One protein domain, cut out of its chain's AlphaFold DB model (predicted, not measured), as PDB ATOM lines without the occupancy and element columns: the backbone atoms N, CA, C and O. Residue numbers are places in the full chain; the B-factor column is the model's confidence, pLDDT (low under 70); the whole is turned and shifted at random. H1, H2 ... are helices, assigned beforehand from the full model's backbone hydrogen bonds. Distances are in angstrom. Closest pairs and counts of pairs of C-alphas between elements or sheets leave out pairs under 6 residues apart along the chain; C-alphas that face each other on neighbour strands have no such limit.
ATOM      1  N   ILE A   2     203.831 172.915 155.590       47.84
ATOM      2  CA  ILE A   2     203.091 171.634 155.712       47.84
ATOM      3  C   ILE A   2     203.068 170.791 154.418       47.84
ATOM      4  O   ILE A   2     203.192 169.573 154.489       47.84
ATOM      5  N   ALA A   3     202.992 171.416 153.236       46.56
ATOM      6  CA  ALA A   3     202.908 170.689 151.958       46.56
ATOM      7  C   ALA A   3     204.136 169.800 151.670       46.56
ATOM      8  O   ALA A   3     204.015 168.721 151.098       46.56
ATOM      9  N   LYS A   4     205.327 170.216 152.129       46.53
ATOM     10  CA  LYS A   4     206.578 169.465 151.932       46.53
ATOM     11  C   LYS A   4     206.669 168.216 152.821       46.53
ATOM     12  O   LYS A   4     207.333 167.258 152.438       46.53
ATOM     13  N   VAL A   5     205.999 168.222 153.979       51.56
ATOM     14  CA  VAL A   5     205.976 167.085 154.918       51.56
ATOM     15  C   VAL A   5     204.995 166.017 154.432       51.56
ATOM     16  O   VAL A   5     205.336 164.843 154.396       51.56
ATOM     17  N   SER A   6     203.815 166.402 153.943       47.78
ATOM     18  CA  SER A   6     202.859 165.438 153.371       47.78
ATOM     19  C   SER A   6     203.428 164.680 152.164       47.78
ATOM     20  O   SER A   6     203.210 163.478 152.043       47.78
ATOM     21  N   ALA A   7     204.247 165.340 151.336       50.69
ATOM     22  CA  ALA A   7     204.936 164.700 150.215       50.69
ATOM     23  C   ALA A   7     206.075 163.740 150.627       50.69
ATOM     24  O   ALA A   7     206.454 162.887 149.834       50.69
ATOM     25  N   THR A   8     206.635 163.857 151.839       48.66
ATOM     26  CA  THR A   8     207.776 163.026 152.284       48.66
ATOM     27  C   THR A   8     207.377 161.810 153.112       48.66
ATOM     28  O   THR A   8     208.153 160.863 153.179       48.66
ATOM     29  N   VAL A   9     206.191 161.808 153.732       56.38
ATOM     30  CA  VAL A   9     205.772 160.717 154.633       56.38
ATOM     31  C   VAL A   9     204.548 159.940 154.119       56.38
ATOM     32  O   VAL A   9     204.185 158.933 154.713       56.38
ATOM     33  N   GLY A  10     203.912 160.371 153.020       53.97
ATOM     34  CA  GLY A  10     202.778 159.656 152.410       53.97
ATOM     35  C   GLY A  10     201.461 159.743 153.193       53.97
ATOM     36  O   GLY A  10     200.513 159.033 152.878       53.97
ATOM     37  N   TYR A  11     201.383 160.608 154.208       53.56
ATOM     38  CA  TYR A  11     200.177 160.808 155.012       53.56
ATOM     39  C   TYR A  11     199.330 161.969 154.491       53.56
ATOM     40  O   TYR A  11     199.846 163.044 154.158       53.56
ATOM     41  N   ALA A  12     198.011 161.768 154.506       59.31
ATOM     42  CA  ALA A  12     197.031 162.811 154.244       59.31
ATOM     43  C   ALA A  12     197.220 163.977 155.214       59.31
ATOM     44  O   ALA A  12     197.379 163.792 156.423       59.31
ATOM     45  N   ASN A  13     197.192 165.195 154.687       62.56
ATOM     46  CA  ASN A  13     197.197 166.383 155.519       62.56
ATOM     47  C   ASN A  13     195.743 166.742 155.882       62.56
ATOM     48  O   ASN A  13     194.839 166.637 155.058       62.56
ATOM     49  N   ALA A  14     195.513 167.163 157.126       58.62
ATOM     50  CA  ALA A  14     194.183 167.538 157.611       58.62
ATOM     51  C   ALA A  14     193.838 169.020 157.347       58.62
ATOM     52  O   ALA A  14     192.934 169.555 157.981       58.62
ATOM     53  N   ASN A  15     194.569 169.707 156.457       62.78
ATOM     54  CA  ASN A  15     194.336 171.112 156.121       62.78
ATOM     55  C   ASN A  15     193.751 171.216 154.697       62.78
ATOM     56  O   ASN A  15     194.511 171.120 153.730       62.78
ATOM     57  N   PRO A  16     192.435 171.452 154.549       61.66
ATOM     58  CA  PRO A  16     191.771 171.520 153.247       61.66
ATOM     59  C   PRO A  16     192.424 172.505 152.265       61.66
ATOM     60  O   PRO A  16     192.560 172.178 151.087       61.66
ATOM     61  N   ASP A  17     192.910 173.650 152.753       62.34
ATOM     62  CA  ASP A  17     193.511 174.712 151.931       62.34
ATOM     63  C   ASP A  17     194.886 174.327 151.378       62.34
ATOM     64  O   ASP A  17     195.359 174.872 150.381       62.34
ATOM     65  N   ALA A  18     195.550 173.355 152.005       63.47
ATOM     66  CA  ALA A  18     196.848 172.889 151.548       63.47
ATOM     67  C   ALA A  18     196.752 172.056 150.265       63.47
ATOM     68  O   ALA A  18     197.766 171.907 149.581       63.47
ATOM     69  N   LYS A  19     195.566 171.518 149.926       65.12
ATOM     70  CA  LYS A  19     195.346 170.712 148.710       65.12
ATOM     71  C   LYS A  19     195.713 171.474 147.440       65.12
ATOM     72  O   LYS A  19     196.290 170.883 146.539       65.12
ATOM     73  N   ALA A  20     195.471 172.786 147.412       67.38
ATOM     74  CA  ALA A  20     195.821 173.655 146.288       67.38
ATOM     75  C   ALA A  20     197.340 173.802 146.061       67.38
ATOM     76  O   ALA A  20     197.763 174.249 145.000       67.38
ATOM     77  N   TYR A  21     198.157 173.427 147.049       68.69
ATOM     78  CA  TYR A  21     199.618 173.539 147.014       68.69
ATOM     79  C   TYR A  21     200.318 172.169 147.022       68.69
ATOM     80  O   TYR A  21     201.533 172.103 147.222       68.69
ATOM     81  N   MET A  22     199.562 171.078 146.862       68.31
ATOM     82  CA  MET A  22     200.074 169.709 146.796       68.31
ATOM     83  C   MET A  22     200.095 169.204 145.351       68.31
ATOM     84  O   MET A  22     199.343 169.675 144.503       68.31
ATOM     85  N   ASP A  23     200.975 168.243 145.072       74.69
ATOM     86  CA  ASP A  23     201.069 167.609 143.758       74.69
ATOM     87  C   ASP A  23     199.729 166.950 143.374       74.69
ATOM     88  O   ASP A  23     199.108 166.263 144.190       74.69
ATOM     89  N   ALA A  24     199.280 167.142 142.131       72.06
ATOM     90  CA  ALA A  24     198.004 166.614 141.652       72.06
ATOM     91  C   ALA A  24     197.935 165.076 141.708       72.06
ATOM     92  O   ALA A  24     196.862 164.519 141.939       72.06
ATOM     93  N   SER A  25     199.066 164.381 141.549       72.75
ATOM     94  CA  SER A  25     199.138 162.920 141.697       72.75
ATOM     95  C   SER A  25     198.896 162.463 143.140       72.75
ATOM     96  O   SER A  25     198.329 161.396 143.360       72.75
ATOM     97  N   LEU A  26     199.256 163.293 144.125       71.94
ATOM     98  CA  LEU A  26     199.049 163.032 145.548       71.94
ATOM     99  C   LEU A  26     197.600 163.310 145.963       71.94
ATOM    100  O   LEU A  26     196.995 162.523 146.685       71.94
ATOM    101  N   VAL A  27     197.040 164.434 145.503       74.81
ATOM    102  CA  VAL A  27     195.665 164.849 145.837       74.81
ATOM    103  C   VAL A  27     194.631 163.889 145.251       74.81
ATOM    104  O   VAL A  27     193.613 163.631 145.888       74.81
ATOM    105  N   ASN A  28     194.909 163.327 144.074       75.19
ATOM    106  CA  ASN A  28     194.029 162.368 143.410       75.19
ATOM    107  C   ASN A  28     194.277 160.910 143.835       75.19
ATOM    108  O   ASN A  28     193.602 160.021 143.320       75.19
ATOM    109  N   ASN A  29     195.226 160.637 144.741       78.94
ATOM    110  CA  ASN A  29     195.475 159.281 145.224       78.94
ATOM    111  C   ASN A  29     194.415 158.885 146.278       78.94
ATOM    112  O   ASN A  29     194.420 159.452 147.375       78.94
ATOM    113  N   PRO A  30     193.546 157.893 145.999       78.00
ATOM    114  CA  PRO A  30     192.488 157.471 146.917       78.00
ATOM    115  C   PRO A  30     193.003 156.753 148.174       78.00
ATOM    116  O   PRO A  30     192.267 156.638 149.147       78.00
ATOM    117  N   GLU A  31     194.253 156.284 148.197       78.00
ATOM    118  CA  GLU A  31     194.871 155.735 149.415       78.00
ATOM    119  C   GLU A  31     195.223 156.843 150.422       78.00
ATOM    120  O   GLU A  31     195.310 156.590 151.622       78.00
ATOM    121  N   ILE A  32     195.393 158.079 149.938       76.88
ATOM    122  CA  ILE A  32     195.732 159.260 150.743       76.88
ATOM    123  C   ILE A  32     194.478 160.098 151.008       76.88
ATOM    124  O   ILE A  32     194.213 160.473 152.147       76.88
ATOM    125  N   TYR A  33     193.677 160.369 149.978       78.94
ATOM    126  CA  TYR A  33     192.387 161.049 150.087       78.94
ATOM    127  C   TYR A  33     191.262 160.081 149.718       78.94
ATOM    128  O   TYR A  33     190.774 160.105 148.585       78.94
ATOM    129  N   PRO A  34     190.855 159.208 150.656       82.69
ATOM    130  CA  PRO A  34     189.833 158.213 150.388       82.69
ATOM    131  C   PRO A  34     188.479 158.854 150.050       82.69
ATOM    132  O   PRO A  34     188.162 159.942 150.543       82.69
ATOM    133  N   PRO A  35     187.661 158.180 149.223       85.69
ATOM    134  CA  PRO A  35     186.317 158.638 148.896       85.69
ATOM    135  C   PRO A  35     185.409 158.606 150.131       85.69
ATOM    136  O   PRO A  35     185.675 157.896 151.104       85.69
ATOM    137  N   GLN A  36     184.293 159.337 150.067       85.12
ATOM    138  CA  GLN A  36     183.363 159.470 151.194       85.12
ATOM    139  C   GLN A  36     182.861 158.113 151.716       85.12
ATOM    140  O   GLN A  36     182.852 157.892 152.920       85.12
ATOM    141  N   GLU A  37     182.574 157.158 150.827       87.69
ATOM    142  CA  GLU A  37     182.132 155.804 151.201       87.69
ATOM    143  C   GLU A  37     183.143 155.030 152.066       87.69
ATOM    144  O   GLU A  37     182.772 154.114 152.805       87.69
ATOM    145  N   VAL A  38     184.437 155.351 151.945       86.94
ATOM    146  CA  VAL A  38     185.497 154.780 152.784       86.94
ATOM    147  C   VAL A  38     185.587 155.553 154.093       86.94
ATOM    148  O   VAL A  38     185.662 154.921 155.144       86.94
ATOM    149  N   LEU A  39     185.518 156.889 154.046       85.75
ATOM    150  CA  LEU A  39     185.508 157.743 155.238       85.75
ATOM    151  C   LEU A  39     184.364 157.386 156.195       85.75
ATOM    152  O   LEU A  39     184.595 157.313 157.399       85.75
ATOM    153  N   ASP A  40     183.178 157.074 155.672       87.50
ATOM    154  CA  ASP A  40     181.995 156.709 156.465       87.50
ATOM    155  C   ASP A  40     182.158 155.382 157.230       87.50
ATOM    156  O   ASP A  40     181.436 155.115 158.191       87.50
ATOM    157  N   LYS A  41     183.115 154.536 156.825       89.50
ATOM    158  CA  LYS A  41     183.452 153.276 157.509       89.50
ATOM    159  C   LYS A  41     184.551 153.450 158.557       89.50
ATOM    160  O   LYS A  41     184.809 152.521 159.325       89.50
ATOM    161  N   LEU A  42     185.231 154.597 158.574       89.12
ATOM    162  CA  LEU A  42     186.270 154.884 159.554       89.12
ATOM    163  C   LEU A  42     185.639 155.325 160.872       89.12
ATOM    164  O   LEU A  42     184.582 155.949 160.916       89.12
ATOM    165  N   TYR A  43     186.325 155.033 161.969       85.50
ATOM    166  CA  TYR A  43     185.934 155.501 163.289       85.50
ATOM    167  C   TYR A  43     187.151 156.030 164.038       85.50
ATOM    168  O   TYR A  43     188.271 155.535 163.889       85.50
ATOM    169  N   ILE A  44     186.925 157.038 164.878       84.19
ATOM    170  CA  ILE A  44     187.945 157.535 165.798       84.19
ATOM    171  C   ILE A  44     187.936 156.623 167.020       84.19
ATOM    172  O   ILE A  44     186.916 156.481 167.696       84.19
ATOM    173  N   SER A  45     189.073 155.996 167.316       84.38
ATOM    174  CA  SER A  45     189.204 155.188 168.525       84.38
ATOM    175  C   SER A  45     189.021 156.062 169.768       84.38
ATOM    176  O   SER A  45     189.783 156.998 169.995       84.38
ATOM    177  N   SER A  46     188.041 155.728 170.605       87.19
ATOM    178  CA  SER A  46     187.827 156.372 171.904       87.19
ATOM    179  C   SER A  46     188.670 155.727 173.006       87.19
ATOM    180  O   SER A  46     188.984 154.537 172.933       87.19
ATOM    181  N   THR A  47     188.961 156.473 174.073       87.56
ATOM    182  CA  THR A  47     189.656 155.946 175.258       87.56
ATOM    183  C   THR A  47     188.821 154.855 175.944       87.56
ATOM    184  O   THR A  47     187.749 155.161 176.472       87.56
ATOM    185  N   PRO A  48     189.277 153.588 175.987       87.69
ATOM    186  CA  PRO A  48     188.527 152.517 176.632       87.69
ATOM    187  C   PRO A  48     188.648 152.615 178.157       87.69
ATOM    188  O   PRO A  48     189.639 153.115 178.691       87.69
ATOM    189  N   SER A  49     187.669 152.075 178.889       94.62
ATOM    190  CA  SER A  49     187.752 152.018 180.354       94.62
ATOM    191  C   SER A  49     188.959 151.183 180.824       94.62
ATOM    192  O   SER A  49     189.386 150.257 180.121       94.62
ATOM    193  N   PRO A  50     189.476 151.404 182.051       94.81
ATOM    194  CA  PRO A  50     190.605 150.632 182.576       94.81
ATOM    195  C   PRO A  50     190.388 149.111 182.556       94.81
ATOM    196  O   PRO A  50     191.339 148.346 182.378       94.81
ATOM    197  N   LYS A  51     189.139 148.645 182.707       94.56
ATOM    198  CA  LYS A  51     188.794 147.217 182.630       94.56
ATOM    199  C   LYS A  51     189.004 146.664 181.217       94.56
ATOM    200  O   LYS A  51     189.601 145.600 181.079       94.56
ATOM    201  N   ILE A  52     188.564 147.393 180.191       93.12
ATOM    202  CA  ILE A  52     188.704 146.996 178.782       93.12
ATOM    203  C   ILE A  52     190.177 147.032 178.367       93.12
ATOM    204  O   ILE A  52     190.680 146.054 177.818       93.12
ATOM    205  N   MET A  53     190.901 148.093 178.736       94.25
ATOM    206  CA  MET A  53     192.341 148.215 178.478       94.25
ATOM    207  C   MET A  53     193.132 147.016 179.024       94.25
ATOM    208  O   MET A  53     193.968 146.450 178.324       94.25
ATOM    209  N   ARG A  54     192.831 146.554 180.248       95.19
ATOM    210  CA  ARG A  54     193.482 145.362 180.826       95.19
ATOM    211  C   ARG A  54     193.225 144.094 180.008       95.19
ATOM    212  O   ARG A  54     194.133 143.274 179.877       95.19
ATOM    213  N   VAL A  55     192.012 143.913 179.484       95.44
ATOM    214  CA  VAL A  55     191.668 142.760 178.635       95.44
ATOM    215  C   VAL A  55     192.417 142.829 177.306       95.44
ATOM    216  O   VAL A  55     193.010 141.827 176.907       95.44
ATOM    217  N   MET A  56     192.460 144.002 176.665       93.69
ATOM    218  CA  MET A  56     193.217 144.219 175.426       93.69
ATOM    219  C   MET A  56     194.698 143.877 175.618       93.69
ATOM    220  O   MET A  56     195.242 143.071 174.866       93.69
ATOM    221  N   THR A  57     195.329 144.392 176.679       93.56
ATOM    222  CA  THR A  57     196.746 144.126 176.971       93.56
ATOM    223  C   THR A  57     197.022 142.645 177.214       93.56
ATOM    224  O   THR A  57     197.961 142.102 176.639       93.56
ATOM    225  N   ARG A  58     196.211 141.956 178.034       93.69
ATOM    226  CA  ARG A  58     196.404 140.514 178.287       93.69
ATOM    227  C   ARG A  58     196.233 139.686 177.016       93.69
ATOM    228  O   ARG A  58     197.027 138.780 176.779       93.69
ATOM    229  N   SER A  59     195.224 140.012 176.209       94.12
ATOM    230  CA  SER A  59     194.962 139.326 174.940       94.12
ATOM    231  C   SER A  59     196.135 139.505 173.982       94.12
ATOM    232  O   SER A  59     196.628 138.528 173.429       94.12
ATOM    233  N   TRP A  60     196.658 140.728 173.867       93.19
ATOM    234  CA  TRP A  60     197.817 141.022 173.030       93.19
ATOM    235  C   TRP A  60     199.094 140.333 173.514       93.19
ATOM    236  O   TRP A  60     199.835 139.777 172.708       93.19
ATOM    237  N   SER A  61     199.344 140.309 174.826       91.69
ATOM    238  CA  SER A  61     200.471 139.560 175.388       91.69
ATOM    239  C   SER A  61     200.369 138.072 175.073       91.69
ATOM    240  O   SER A  61     201.373 137.502 174.672       91.69
ATOM    241  N   LYS A  62     199.174 137.470 175.172       90.25
ATOM    242  CA  LYS A  62     198.945 136.063 174.808       90.25
ATOM    243  C   LYS A  62     199.202 135.800 173.321       90.25
ATOM    244  O   LYS A  62     199.853 134.815 172.994       90.25
ATOM    245  N   ILE A  63     198.711 136.680 172.442       90.94
ATOM    246  CA  ILE A  63     198.945 136.597 170.990       90.94
ATOM    247  C   ILE A  63     200.447 136.635 170.691       90.94
ATOM    248  O   ILE A  63     200.928 135.818 169.922       90.94
ATOM    249  N   LYS A  64     201.193 137.546 171.325       87.75
ATOM    250  CA  LYS A  64     202.640 137.693 171.101       87.75
ATOM    251  C   LYS A  64     203.500 136.634 171.793       87.75
ATOM    252  O   LYS A  64     204.625 136.408 171.363       87.75
ATOM    253  N   SER A  65     203.039 136.069 172.911       85.50
ATOM    254  CA  SER A  65     203.800 135.082 173.688       85.50
ATOM    255  C   SER A  65     203.671 133.670 173.135       85.50
ATOM    256  O   SER A  65     204.527 132.837 173.419       85.50
ATOM    257  N   ASN A  66     202.616 133.391 172.366       58.31
ATOM    258  CA  ASN A  66     202.615 132.221 171.506       58.31
ATOM    259  C   ASN A  66     203.491 132.525 170.289       58.31
ATOM    260  O   ASN A  66     203.173 133.398 169.484       58.31
TER     261      ASN A  66
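This is residues 2 to 66 of the 67 residues of the protein "Putrescine-binding periplasmic protein" of Pseudomonas putida (UniProt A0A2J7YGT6). Three short helices, H1, H2 and H3, gather loosely at one end, and a thin, free-standing stretch, residues 39 to 47, leads away from them to the lone helix H5 at the other end, set across the long axis. The short H4 lies on the way between. The printed part has 65 residues with five named helices, H1 to H5 in chain order, and no named strand; its class is all helix. It is extended, with a radius of gyration of the C-alphas of 17.9 A, and elongated, spanning 46 by 25 by 20 A.

Start at H1, residues 2 to 9, and go on to H2, residues 16 to 21: they only just touch, with 3 pairs of C-alphas within 8 A, the closest those of Ala 3 and Ala 18, 6.5 A apart. Their lines are about perpendicular, at 81 degrees. Next comes H3, residues 24 to 27, close to H2 but not clearly touching; their closest C-alphas, Lys 19 and Val 27, are 6.5 A apart. H4, residues 36 to 39, and H5, residues 50 to 65, touch no helix. In H5 every O i to N i+4 pair is within hydrogen-bond range, in H1 3 of 4, and in H2 0 of 2, beside 2 of 3 O i to N i+3 pairs; H3 and H4 are too short for an O i to N i+4 pair.

Find C-alpha 2 at (203.091, 171.634, 155.712); from there H1 runs 11.3 A to C-alpha 9. H2 measures 10.2 A, H3 5.1 A and H4 4.9 A. H5 begins at C-alpha 50, (190.605, 150.632, 182.576), and runs 22.2 A to C-alpha 65, (203.800, 135.082, 173.688).

Look for the two C-alphas farthest apart at Ala 20 and Asn 66, 49.0 A. The printed part has no cut and no long link. Mean pLDDT of the printed part is 76.4; residues 2 to 22 and residue 66 are under 70.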